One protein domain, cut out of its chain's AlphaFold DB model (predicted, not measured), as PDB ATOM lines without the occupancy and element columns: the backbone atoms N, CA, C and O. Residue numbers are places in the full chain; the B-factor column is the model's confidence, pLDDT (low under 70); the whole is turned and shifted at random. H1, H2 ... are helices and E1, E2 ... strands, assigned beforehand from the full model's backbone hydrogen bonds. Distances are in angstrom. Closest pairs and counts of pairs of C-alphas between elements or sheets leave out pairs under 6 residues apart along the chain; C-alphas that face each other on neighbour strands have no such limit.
ATOM      1  N   LEU A 563     118.914 -70.044  40.614       88.94
ATOM      2  CA  LEU A 563     119.237 -70.425  41.994       88.94
ATOM      3  C   LEU A 563     120.740 -70.665  42.186       88.94
ATOM      4  O   LEU A 563     121.290 -70.243  43.199       88.94
ATOM      5  N   GLY A 564     121.419 -71.281  41.212       89.31
ATOM      6  CA  GLY A 564     122.876 -71.426  41.220       89.31
ATOM      7  C   GLY A 564     123.591 -70.073  41.262       89.31
ATOM      8  O   GLY A 564     124.415 -69.845  42.143       89.31
ATOM      9  N   MET A 565     123.210 -69.148  40.375       91.69
ATOM     10  CA  MET A 565     123.762 -67.788  40.316       91.69
ATOM     11  C   MET A 565     123.453 -66.976  41.584       91.69
ATOM     12  O   MET A 565     124.308 -66.227  42.053       91.69
ATOM     13  N   ALA A 566     122.260 -67.135  42.169       91.31
ATOM     14  CA  ALA A 566     121.882 -66.490  43.426       91.31
ATOM     15  C   ALA A 566     122.714 -67.007  44.611       91.31
ATOM     16  O   ALA A 566     123.236 -66.206  45.381       91.31
ATOM     17  N   VAL A 567     122.891 -68.328  44.739       89.69
ATOM     18  CA  VAL A 567     123.733 -68.933  45.786       89.69
ATOM     19  C   VAL A 567     125.203 -68.553  45.603       89.69
ATOM     20  O   VAL A 567     125.874 -68.238  46.586       89.69
ATOM     21  N   GLU A 568     125.707 -68.530  44.366       90.19
ATOM     22  CA  GLU A 568     127.074 -68.095  44.066       90.19
ATOM     23  C   GLU A 568     127.292 -66.632  44.469       90.19
ATOM     24  O   GLU A 568     128.222 -66.354  45.217       90.19
ATOM     25  N   LEU A 569     126.411 -65.707  44.073       90.50
ATOM     26  CA  LEU A 569     126.521 -64.292  44.451       90.50
ATOM     27  C   LEU A 569     126.338 -64.059  45.960       90.50
ATOM     28  O   LEU A 569     127.064 -63.253  46.538       90.50
ATOM     29  N   ALA A 570     125.428 -64.786  46.619       87.00
ATOM     30  CA  ALA A 570     125.213 -64.683  48.064       87.00
ATOM     31  C   ALA A 570     126.424 -65.170  48.880       87.00
ATOM     32  O   ALA A 570     126.738 -64.590  49.920       87.00
ATOM     33  N   SER A 571     127.127 -66.201  48.394       84.38
ATOM     34  CA  SER A 571     128.312 -66.789  49.039       84.38
ATOM     35  C   SER A 571     129.657 -66.315  48.461       84.38
ATOM     36  O   SER A 571     130.712 -66.778  48.897       84.38
ATOM     37  N   SER A 572     129.640 -65.386  47.496       82.50
ATOM     38  CA  SER A 572     130.827 -64.955  46.753       82.50
ATOM     39  C   SER A 572     131.850 -64.248  47.638       82.50
ATOM     40  O   SER A 572     131.540 -63.278  48.331       82.50
ATOM     41  N   THR A 573     133.104 -64.692  47.533       72.69
ATOM     42  CA  THR A 573     134.286 -64.021  48.094       72.69
ATOM     43  C   THR A 573     134.912 -63.011  47.128       72.69
ATOM     44  O   THR A 573     135.880 -62.341  47.487       72.69
ATOM     45  N   LEU A 574     134.414 -62.889  45.889       71.06
ATOM     46  CA  LEU A 574     134.909 -61.895  44.929       71.06
ATOM     47  C   LEU A 574     134.458 -60.484  45.329       71.06
ATOM     48  O   LEU A 574     135.246 -59.537  45.256       71.06
ATOM     49  N   THR A 575     133.206 -60.373  45.777       72.94
ATOM     50  CA  THR A 575     132.585 -59.138  46.261       72.94
ATOM     51  C   THR A 575     132.840 -58.915  47.751       72.94
ATOM     52  O   THR A 575     132.950 -59.878  48.508       72.94
ATOM     53  N   ASP A 576     132.915 -57.652  48.177       68.62
ATOM     54  CA  ASP A 576     132.789 -57.316  49.601       68.62
ATOM     55  C   ASP A 576     131.320 -57.405  50.029       68.62
ATOM     56  O   ASP A 576     131.040 -58.030  51.044       68.62
ATOM     57  N   ASP A 577     130.388 -56.900  49.207       72.56
ATOM     58  CA  ASP A 577     128.938 -57.075  49.358       72.56
ATOM     59  C   ASP A 577     128.185 -56.994  48.024       72.56
ATOM     60  O   ASP A 577     128.520 -56.213  47.132       72.56
ATOM     61  N   THR A 578     127.113 -57.780  47.922       84.62
ATOM     62  CA  THR A 578     126.143 -57.762  46.818       84.62
ATOM     63  C   THR A 578     124.769 -58.074  47.397       84.62
ATOM     64  O   THR A 578     124.610 -59.067  48.110       84.62
ATOM     65  N   ALA A 579     123.769 -57.249  47.084       89.12
ATOM     66  CA  ALA A 579     122.398 -57.447  47.537       89.12
ATOM     67  C   ALA A 579     121.552 -58.099  46.431       89.12
ATOM     68  O   ALA A 579     121.550 -57.669  45.276       89.12
ATOM     69  N   LEU A 580     120.818 -59.149  46.788       93.88
ATOM     70  CA  LEU A 580     119.987 -59.935  45.884       93.88
ATOM     71  C   LEU A 580     118.513 -59.728  46.224       93.88
ATOM     72  O   LEU A 580     118.115 -59.859  47.381       93.88
ATOM     73  N   LEU A 581     117.712 -59.439  45.200       95.31
ATOM     74  CA  LEU A 581     116.255 -59.430  45.267       95.31
ATOM     75  C   LEU A 581     115.750 -60.630  44.463       95.31
ATOM     76  O   LEU A 581     115.982 -60.715  43.256       95.31
ATOM     77  N   LEU A 582     115.083 -61.573  45.121       94.94
ATOM     78  CA  LEU A 582     114.521 -62.765  44.487       94.94
ATOM     79  C   LEU A 582     112.998 -62.636  44.435       94.94
ATOM     80  O   LEU A 582     112.379 -62.228  45.413       94.94
ATOM     81  N   SER A 583     112.367 -62.977  43.312       94.31
ATOM     82  CA  SER A 583     110.902 -62.975  43.233       94.31
ATOM     83  C   SER A 583     110.366 -64.119  42.386       94.31
ATOM     84  O   SER A 583     110.712 -64.247  41.209       94.31
ATOM     85  N   GLY A 584     109.521 -64.961  42.982       86.38
ATOM     86  CA  GLY A 584     109.012 -66.184  42.350       86.38
ATOM     87  C   GLY A 584     110.023 -67.339  42.300       86.38
ATOM     88  O   GLY A 584     109.798 -68.310  41.583       86.38
ATOM     89  N   LEU A 585     111.135 -67.236  43.035       86.69
ATOM     90  CA  LEU A 585     112.106 -68.307  43.267       86.69
ATOM     91  C   LEU A 585     112.826 -68.098  44.607       86.69
ATOM     92  O   LEU A 585     113.006 -66.964  45.037       86.69
ATOM     93  N   GLY A 586     113.323 -69.182  45.205       84.31
ATOM     94  CA  GLY A 586     114.407 -69.109  46.191       84.31
ATOM     95  C   GLY A 586     114.091 -68.418  47.519       84.31
ATOM     96  O   GLY A 586     115.021 -67.902  48.124       84.31
ATOM     97  N   ALA A 587     112.836 -68.420  47.983       86.31
ATOM     98  CA  ALA A 587     112.454 -67.859  49.287       86.31
ATOM     99  C   ALA A 587     113.333 -68.385  50.442       86.31
ATOM    100  O   ALA A 587     113.843 -67.599  51.232       86.31
ATOM    101  N   GLU A 588     113.624 -69.694  50.440       84.81
ATOM    102  CA  GLU A 588     114.536 -70.384  51.373       84.81
ATOM    103  C   GLU A 588     115.924 -69.709  51.517       84.81
ATOM    104  O   GLU A 588     116.627 -69.920  52.501       84.81
ATOM    105  N   LEU A 589     116.373 -68.943  50.513       83.38
ATOM    106  CA  LEU A 589     117.689 -68.299  50.512       83.38
ATOM    107  C   LEU A 589     117.732 -67.015  51.350       83.38
ATOM    108  O   LEU A 589     118.831 -66.578  51.690       83.38
ATOM    109  N   GLU A 590     116.586 -66.422  51.699       87.69
ATOM    110  CA  GLU A 590     116.532 -65.283  52.625       87.69
ATOM    111  C   GLU A 590     116.897 -65.721  54.048       87.69
ATOM    112  O   GLU A 590     117.771 -65.108  54.652       87.69
ATOM    113  N   ASP A 591     116.364 -66.848  54.532       79.88
ATOM    114  CA  ASP A 591     116.725 -67.412  55.843       79.88
ATOM    115  C   ASP A 591     118.205 -67.834  55.924       79.88
ATOM    116  O   ASP A 591     118.837 -67.739  56.979       79.88
ATOM    117  N   VAL A 592     118.788 -68.293  54.808       83.38
ATOM    118  CA  VAL A 592     120.196 -68.728  54.743       83.38
ATOM    119  C   VAL A 592     121.166 -67.545  54.600       83.38
ATOM    120  O   VAL A 592     122.281 -67.602  55.122       83.38
ATOM    121  N   PHE A 593     120.764 -66.470  53.915       83.44
ATOM    122  CA  PHE A 593     121.617 -65.314  53.616       83.44
ATOM    123  C   PHE A 593     120.931 -63.957  53.910       83.44
ATOM    124  O   PHE A 593     120.961 -63.076  53.045       83.44
ATOM    125  N   PRO A 594     120.372 -63.709  55.113       80.19
ATOM    126  CA  PRO A 594     119.466 -62.572  55.368       80.19
ATOM    127  C   PRO A 594     120.123 -61.188  55.227       80.19
ATOM    128  O   PRO A 594     119.462 -60.183  54.973       80.19
ATOM    129  N   ALA A 595     121.452 -61.113  55.343       79.50
ATOM    130  CA  ALA A 595     122.203 -59.886  55.081       79.50
ATOM    131  C   ALA A 595     122.258 -59.509  53.583       79.50
ATOM    132  O   ALA A 595     122.490 -58.347  53.261       79.50
ATOM    133  N   ARG A 596     122.054 -60.469  52.667       84.38
ATOM    134  CA  ARG A 596     122.283 -60.312  51.217       84.38
ATOM    135  C   ARG A 596     121.048 -60.600  50.378       84.38
ATOM    136  O   ARG A 596     120.694 -59.776  49.536       84.38
ATOM    137  N   VAL A 597     120.353 -61.700  50.632       90.56
ATOM    138  CA  VAL A 597     119.109 -62.075  49.945       90.56
ATOM    139  C   VAL A 597     117.903 -61.417  50.615       90.56
ATOM    140  O   VAL A 597     117.893 -61.230  51.826       90.56
ATOM    141  N   GLN A 598     116.909 -61.061  49.804       92.69
ATOM    142  CA  GLN A 598     115.549 -60.725  50.219       92.69
ATOM    143  C   GLN A 598     114.574 -61.256  49.169       92.69
ATOM    144  O   GLN A 598     114.812 -61.101  47.965       92.69
ATOM    145  N   HIS A 599     113.501 -61.902  49.609       94.31
ATOM    146  CA  HIS A 599     112.478 -62.469  48.747       94.31
ATOM    147  C   HIS A 599     111.236 -61.568  48.698       94.31
ATOM    148  O   HIS A 599     110.798 -60.994  49.690       94.31
ATOM    149  N   HIS A 600     110.625 -61.470  47.519       91.69
ATOM    150  CA  HIS A 600     109.337 -60.812  47.329       91.69
ATOM    151  C   HIS A 600     108.394 -61.747  46.574       91.69
ATOM    152  O   HIS A 600     108.664 -62.115  45.427       91.69
ATOM    153  N   GLU A 601     107.234 -62.060  47.153       87.56
ATOM    154  CA  GLU A 601     106.191 -62.849  46.478       87.56
ATOM    155  C   GLU A 601     105.739 -62.219  45.147       87.56
ATOM    156  O   GLU A 601     105.372 -62.924  44.206       87.56
ATOM    157  N   VAL A 602     105.794 -60.884  45.051       86.19
ATOM    158  CA  VAL A 602     105.323 -60.106  43.900       86.19
ATOM    159  C   VAL A 602     106.463 -59.295  43.280       86.19
ATOM    160  O   VAL A 602     107.051 -58.422  43.920       86.19
ATOM    161  N   LEU A 603     106.711 -59.517  41.986       90.00
ATOM    162  CA  LEU A 603     107.806 -58.892  41.233       90.00
ATOM    163  C   LEU A 603     107.782 -57.352  41.252       90.00
ATOM    164  O   LEU A 603     108.839 -56.727  41.273       90.00
ATOM    165  N   GLU A 604     106.606 -56.717  41.263       88.88
ATOM    166  CA  GLU A 604     106.519 -55.248  41.318       88.88
ATOM    167  C   GLU A 604     106.975 -54.655  42.664       88.88
ATOM    168  O   GLU A 604     107.419 -53.508  42.677       88.88
ATOM    169  N   ALA A 605     106.961 -55.423  43.764       87.94
ATOM    170  CA  ALA A 605     107.554 -54.988  45.032       87.94
ATOM    171  C   ALA A 605     109.091 -54.972  44.936       87.94
ATOM    172  O   ALA A 605     109.717 -53.953  45.226       87.94
ATOM    173  N   ALA A 606     109.686 -56.049  44.407       90.50
ATOM    174  CA  ALA A 606     111.125 -56.129  44.150       90.50
ATOM    175  C   ALA A 606     111.600 -55.060  43.146       90.50
ATOM    176  O   ALA A 606     112.635 -54.421  43.334       90.50
ATOM    177  N   LEU A 607     110.814 -54.807  42.092       92.12
ATOM    178  CA  LEU A 607     111.065 -53.708  41.158       92.12
ATOM    179  C   LEU A 607     110.895 -52.336  41.824       92.12
ATOM    180  O   LEU A 607     111.617 -51.410  41.469       92.12
ATOM    181  N   GLY A 608     109.966 -52.179  42.770       87.88
ATOM    182  CA  GLY A 608     109.823 -50.981  43.599       87.88
ATOM    183  C   GLY A 608     111.095 -50.677  44.390       87.88
ATOM    184  O   GLY A 608     111.630 -49.573  44.288       87.88
ATOM    185  N   GLU A 609     111.632 -51.674  45.095       87.88
ATOM    186  CA  GLU A 609     112.882 -51.536  45.846       87.88
ATOM    187  C   GLU A 609     114.092 -51.277  44.933       87.88
ATOM    188  O   GLU A 609     114.923 -50.416  45.237       87.88
ATOM    189  N   LEU A 610     114.173 -51.956  43.783       90.94
ATOM    190  CA  LEU A 610     115.236 -51.728  42.802       90.94
ATOM    191  C   LEU A 610     115.203 -50.289  42.253       90.94
ATOM    192  O   LEU A 610     116.247 -49.649  42.171       90.94
ATOM    193  N   ARG A 611     114.012 -49.747  41.951       91.38
ATOM    194  CA  ARG A 611     113.819 -48.342  41.527       91.38
ATOM    195  C   ARG A 611     114.208 -47.347  42.631       91.38
ATOM    196  O   ARG A 611     114.769 -46.296  42.330       91.38
ATOM    197  N   ALA A 612     113.923 -47.661  43.896       84.81
ATOM    198  CA  ALA A 612     114.300 -46.815  45.030       84.81
ATOM    199  C   ALA A 612     115.824 -46.785  45.244       84.81
ATOM    200  O   ALA A 612     116.400 -45.723  45.473       84.81
ATOM    201  N   HIS A 613     116.493 -47.932  45.105       87.56
ATOM    202  CA  HIS A 613     117.951 -48.038  45.169       87.56
ATOM    203  C   HIS A 613     118.649 -47.347  43.984       87.56
ATOM    204  O   HIS A 613     119.613 -46.618  44.191       87.56
ATOM    205  N   ASP A 614     118.117 -47.495  42.769       88.88
ATOM    206  CA  ASP A 614     118.560 -46.783  41.561       88.88
ATOM    207  C   ASP A 614     118.477 -45.249  41.728       88.88
ATOM    208  O   ASP A 614     119.408 -44.521  41.377       88.88
ATOM    209  N   HIS A 615     117.406 -44.739  42.351       85.62
ATOM    210  CA  HIS A 615     117.317 -43.324  42.722       85.62
ATOM    211  C   HIS A 615     118.355 -42.935  43.788       85.62
ATOM    212  O   HIS A 615     119.010 -41.903  43.645       85.62
ATOM    213  N   LEU A 616     118.522 -43.744  44.844       84.06
ATOM    214  CA  LEU A 616     119.493 -43.492  45.916       84.06
ATOM    215  C   LEU A 616     120.924 -43.397  45.365       84.06
ATOM    216  O   LEU A 616     121.654 -42.470  45.713       84.06
ATOM    217  N   GLN A 617     121.311 -44.323  44.481       85.75
ATOM    218  CA  GLN A 617     122.643 -44.343  43.881       85.75
ATOM    219  C   GLN A 617     122.884 -43.151  42.956       85.75
ATOM    220  O   GLN A 617     123.955 -42.559  43.048       85.75
ATOM    221  N   ARG A 618     121.909 -42.723  42.135       87.62
ATOM    222  CA  ARG A 618     122.069 -41.479  41.354       87.62
ATOM    223  C   ARG A 618     122.260 -40.262  42.255       87.62
ATOM    224  O   ARG A 618     123.222 -39.530  42.063       87.62
ATOM    225  N   SER A 619     121.427 -40.097  43.285       84.06
ATOM    226  CA  SER A 619     121.573 -38.986  44.237       84.06
ATOM    227  C   SER A 619     122.923 -39.004  44.971       84.06
ATOM    228  O   SER A 619     123.489 -37.945  45.230       84.06
ATOM    229  N   ALA A 620     123.464 -40.187  45.275       83.00
ATOM    230  CA  ALA A 620     124.792 -40.327  45.868       83.00
ATOM    231  C   ALA A 620     125.929 -40.018  44.874       83.00
ATOM    232  O   ALA A 620     126.895 -39.365  45.260       83.00
ATOM    233  N   LEU A 621     125.817 -40.445  43.608       86.44
ATOM    234  CA  LEU A 621     126.776 -40.121  42.541       86.44
ATOM    235  C   LEU A 621     126.810 -38.612  42.254       86.44
ATOM    236  O   LEU A 621     127.892 -38.029  42.218       86.44
ATOM    237  N   ASP A 622     125.639 -37.973  42.141       86.75
ATOM    238  CA  ASP A 622     125.499 -36.521  41.969       86.75
ATOM    239  C   ASP A 622     126.144 -35.752  43.139       86.75
ATOM    240  O   ASP A 622     126.857 -34.771  42.926       86.75
ATOM    241  N   ALA A 623     125.937 -36.215  44.381       82.56
ATOM    242  CA  ALA A 623     126.519 -35.609  45.582       82.56
ATOM    243  C   ALA A 623     128.038 -35.834  45.713       82.56
ATOM    244  O   ALA A 623     128.741 -34.970  46.237       82.56
ATOM    245  N   ALA A 624     128.551 -36.972  45.230       82.25
ATOM    246  CA  ALA A 624     129.983 -37.269  45.172       82.25
ATOM    247  C   ALA A 624     130.694 -36.586  43.984       82.25
ATOM    248  O   ALA A 624     131.917 -36.464  43.991       82.25
ATOM    249  N   GLY A 625     129.947 -36.147  42.964       85.19
ATOM    250  CA  GLY A 625     130.501 -35.643  41.705       85.19
ATOM    251  C   GLY A 625     131.120 -36.738  40.827       85.19
ATOM    252  O   GLY A 625     132.064 -36.459  40.090       85.19
ATOM    253  N   ALA A 626     130.626 -37.978  40.926       86.62
ATOM    254  CA  ALA A 626     131.193 -39.147  40.256       86.62
ATOM    255  C   ALA A 626     130.349 -39.588  39.045       86.62
ATOM    256  O   ALA A 626     129.183 -39.946  39.191       86.62
ATOM    257  N   ASP A 627     130.960 -39.653  37.857       85.94
ATOM    258  CA  ASP A 627     130.262 -39.971  36.595       85.94
ATOM    259  C   ASP A 627     129.693 -41.409  36.515       85.94
ATOM    260  O   ASP A 627     128.895 -41.716  35.631       85.94
ATOM    261  N   SER A 628     130.133 -42.331  37.383       88.00
ATOM    262  CA  SER A 628     129.687 -43.736  37.391       88.00
ATOM    263  C   SER A 628     130.024 -44.457  38.702       88.00
ATOM    264  O   SER A 628     130.930 -44.048  39.428       88.00
ATOM    265  N   LEU A 629     129.377 -45.604  38.959       86.75
ATOM    266  CA  LEU A 629     129.729 -46.505  40.071       86.75
ATOM    267  C   LEU A 629     131.191 -46.991  39.996       86.75
ATOM    268  O   LEU A 629     131.851 -47.122  41.024       86.75
ATOM    269  N   LEU A 630     131.724 -47.212  38.787       88.88
ATOM    270  CA  LEU A 630     133.125 -47.597  38.578       88.88
ATOM    271  C   LEU A 630     134.111 -46.463  38.905       88.88
ATOM    272  O   LEU A 630     135.227 -46.739  39.341       88.88
ATOM    273  N   ALA A 631     133.718 -45.199  38.726       87.50
ATOM    274  CA  ALA A 631     134.498 -44.064  39.214       87.50
ATOM    275  C   ALA A 631     134.396 -43.953  40.744       87.50
ATOM    276  O   ALA A 631     135.417 -43.903  41.425       87.50
ATOM    277  N   ALA A 632     133.180 -44.014  41.291       85.88
ATOM    278  CA  ALA A 632     132.926 -43.848  42.720       85.88
ATOM    279  C   ALA A 632     133.611 -44.916  43.601       85.88
ATOM    280  O   ALA A 632     134.093 -44.596  44.683       85.88
ATOM    281  N   ARG A 633     133.740 -46.161  43.118       84.25
ATOM    282  CA  ARG A 633     134.485 -47.244  43.798       84.25
ATOM    283  C   ARG A 633     136.015 -47.099  43.772       84.25
ATOM    284  O   ARG A 633     136.695 -47.898  44.412       84.25
ATOM    285  N   LEU A 634     136.574 -46.147  43.016       85.44
ATOM    286  CA  LEU A 634     138.009 -45.827  43.073       85.44
ATOM    287  C   LEU A 634     138.343 -44.770  44.127       85.44
ATOM    288  O   LEU A 634     139.487 -44.737  44.588       85.44
ATOM    289  N   ASP A 635     137.380 -43.922  44.489       72.81
ATOM    290  CA  ASP A 635     137.561 -42.930  45.540       72.81
ATOM    291  C   ASP A 635     137.397 -43.536  46.938       72.81
ATOM    292  O   ASP A 635     136.842 -44.616  47.142       72.81
ATOM    293  N   ALA A 636     137.994 -42.861  47.917       55.75
ATOM    294  CA  ALA A 636     138.341 -43.445  49.207       55.75
ATOM    295  C   ALA A 636     137.156 -43.746  50.139       55.75
ATOM    296  O   ALA A 636     137.363 -44.427  51.147       55.75
ATOM    297  N   ASP A 637     135.960 -43.242  49.835       55.19
ATOM    298  CA  ASP A 637     134.902 -43.039  50.817       55.19
ATOM    299  C   ASP A 637     133.565 -43.641  50.331       55.19
ATOM    300  O   ASP A 637     133.075 -43.316  49.249       55.19
ATOM    301  N   GLY A 638     132.930 -44.475  51.166       54.75
ATOM    302  CA  GLY A 638     131.555 -44.954  50.961       54.75
ATOM    303  C   GLY A 638     131.422 -46.353  50.356       54.75
ATOM    304  O   GLY A 638     130.632 -46.533  49.435       54.75
ATOM    305  N   GLY A 639     132.142 -47.357  50.867       58.81
ATOM    306  CA  GLY A 639     132.063 -48.745  50.368       58.81
ATOM    307  C   GLY A 639     130.621 -49.264  50.273       58.81
ATOM    308  O   GLY A 639     130.167 -49.672  49.203       58.81
ATOM    309  N   ASP A 640     129.867 -49.122  51.364       61.50
ATOM    310  CA  ASP A 640     128.465 -49.541  51.487       61.50
ATOM    311  C   ASP A 640     127.486 -48.714  50.627       61.50
ATOM    312  O   ASP A 640     126.349 -49.127  50.390       61.50
ATOM    313  N   THR A 641     127.904 -47.542  50.137       68.62
ATOM    314  CA  THR A 641     127.102 -46.689  49.242       68.62
ATOM    315  C   THR A 641     126.972 -47.313  47.849       68.62
ATOM    316  O   THR A 641     125.944 -47.161  47.184       68.62
ATOM    317  N   TRP A 642     127.999 -48.048  47.413       81.12
ATOM    318  CA  TRP A 642     128.151 -48.530  46.039       81.12
ATOM    319  C   TRP A 642     127.862 -50.033  45.872       81.12
ATOM    320  O   TRP A 642     128.215 -50.604  44.839       81.12
ATOM    321  N   ILE A 643     127.218 -50.677  46.854       83.19
ATOM    322  CA  ILE A 643     126.763 -52.078  46.776       83.19
ATOM    323  C   ILE A 643     125.710 -52.219  45.658       83.19
ATOM    324  O   ILE A 643     124.743 -51.456  45.663       83.19
ATOM    325  N   PRO A 644     125.831 -53.176  44.718       87.88
ATOM    326  CA  PRO A 644     124.812 -53.411  43.694       87.88
ATOM    327  C   PRO A 644     123.586 -54.150  44.256       87.88
ATOM    328  O   PRO A 644     123.730 -55.098  45.035       87.88
ATOM    329  N   LYS A 645     122.381 -53.797  43.780       91.19
ATOM    330  CA  LYS A 645     121.187 -54.661  43.870       91.19
ATOM    331  C   LYS A 645     120.925 -55.389  42.556       91.19
ATOM    332  O   LYS A 645     120.762 -54.761  41.514       91.19
ATOM    333  N   ILE A 646     120.827 -56.715  42.622       94.38
ATOM    334  CA  ILE A 646     120.577 -57.595  41.474       94.38
ATOM    335  C   ILE A 646     119.226 -58.289  41.675       94.38
ATOM    336  O   ILE A 646     119.017 -58.972  42.676       94.38
ATOM    337  N   LEU A 647     118.311 -58.121  40.719       95.25
ATOM    338  CA  LEU A 647     116.981 -58.735  40.733       95.25
ATOM    339  C   LEU A 647     116.948 -59.997  39.863       95.25
ATOM    340  O   LEU A 647     117.277 -59.941  38.679       95.25
ATOM    341  N   MET A 648     116.487 -61.116  40.426       94.88
ATOM    342  CA  MET A 648     116.230 -62.365  39.702       94.88
ATOM    343  C   MET A 648     114.757 -62.778  39.812       94.88
ATOM    344  O   MET A 648     114.166 -62.754  40.892       94.88
ATOM    345  N   SER A 649     114.160 -63.187  38.689       93.06
ATOM    346  CA  SER A 649     112.814 -63.768  38.645       93.06
ATOM    347  C   SER A 649     112.640 -64.655  37.406       93.06
ATOM    348  O   SER A 649     113.025 -64.222  36.318       93.06
ATOM    349  N   PRO A 650     112.005 -65.840  37.510       89.31
ATOM    350  CA  PRO A 650     111.611 -66.639  36.347       89.31
ATOM    351  C   PRO A 650     110.426 -66.019  35.585       89.31
ATOM    352  O   PRO A 650     110.074 -66.478  34.499       89.31
ATOM    353  N   THR A 651     109.791 -64.980  36.139       82.25
ATOM    354  CA  THR A 651     108.685 -64.267  35.498       82.25
ATOM    355  C   THR A 651     109.186 -63.512  34.270       82.25
ATOM    356  O   THR A 651     109.817 -62.462  34.389       82.25
ATOM    357  N   THR A 652     108.858 -64.003  33.074       69.06
ATOM    358  CA  THR A 652     109.157 -63.290  31.826       69.06
ATOM    359  C   THR A 652     108.547 -61.882  31.874       69.06
ATOM    360  O   THR A 652     107.322 -61.771  31.993       69.06
ATOM    361  N   PRO A 653     109.341 -60.798  31.758       63.47
ATOM    362  CA  PRO A 653     108.812 -59.446  31.861       63.47
ATOM    363  C   PRO A 653     107.793 -59.202  30.748       63.47
ATOM    364  O   PRO A 653     108.100 -59.305  29.554       63.47
ATOM    365  N   ALA A 654     106.557 -58.887  31.140       59.25
ATOM    366  CA  ALA A 654     105.486 -58.619  30.196       59.25
ATOM    367  C   ALA A 654     105.897 -57.463  29.275       59.25
ATOM    368  O   ALA A 654     106.209 -56.364  29.742       59.25
TER     369      ALA A 654
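This is residues 563 to 654 of the 674 residues of the protein "Putative large membrane protein" of Streptomyces alboflavus (UniProt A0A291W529). A small sheet of three short parallel strands lies between one long helix, H3, over one face and two short helices, H1 and H2, on the other. H3 runs along the strands and on beyond the sheet, where the small helices H4 and H5 gather beside its residues 617 to 624. The printed part has 92 residues, with five named helices and three named strands in the order H1 E1 H2 E2 H3 H4 H5 E3; the sheet's order is E2 E1 E3, and the class is mostly helix. The whole is compact, with a radius of gyration of the C-alphas of 14.2 A and spans of 38 by 31 by 18 A.

The inner strand E1, residues 579 to 582, has the edge strand E3, residues 645 to 648, as a parallel neighbour at 23 degrees, with N 581 and O 646 within hydrogen-bond range at 2.9 A. The other edge strand, E2, residues 597 to 599, is parallel to E1 at 26 degrees, with N 582 and O 598 at 2.9 A. H3, residues 603 to 624, is on the sheet at a height of 9.4 A, over E1 and E3, and runs along the strands at 13 degrees to E1 on the local plane; the closest C-alphas of H3 and E1 are those of Ala 606 and Leu 581, 6.2 A apart. H1, residues 563 to 571, is on the opposite face at a height of 9.5 A, over E1, and runs along the strands at 21 degrees to E1 on the local plane. The sheet with H3 and H1 makes three layers, helices on both faces of a sheet. H2, residues 588 to 592, is on the same face as H1 at a height of 5.9 A, only just over none of the strands, with 2 of its 5 C-alphas falling on E2. E1, H2 and E2 form a strand-helix-strand unit, two parallel neighbour strands with a helix between, and its crossover is right-handed. H4, residues 629 to 632, and H5, residues 639 to 642, are not on the sheet. Each only just touches H3, with 3 pairs of C-alphas within 8 A; the closest are Leu 621 and Ala 632 of H4, and Gln 617 and Trp 642 of H5, each 7.2 A apart. Every O i to N i+4 pair is within hydrogen-bond range in H1 and H3; H2 has 0 of 1, and 0 of 2 O i to N i+3 pairs, while H4 and H5 are too short for an O i to N i+4 pair.

H1 begins at C-alpha 563 (119.237, -70.425, 41.994) and is 12.1 A long. H3 is 31.2 A long and ends at C-alpha 624 (129.983, -37.269, 45.172). E1 is 10.0 A long; E3, 10.1 A long, ends at C-alpha 648 (116.230, -62.365, 39.702).

The C-alphas farthest apart, of Ala 636 and Ala 654, are 40.9 A apart. The printed part has no cut and no long link. The model's mean pLDDT over the printed part is 83.9; residue 576, residues 636 to 641 and residues 652 to 654 are under 70.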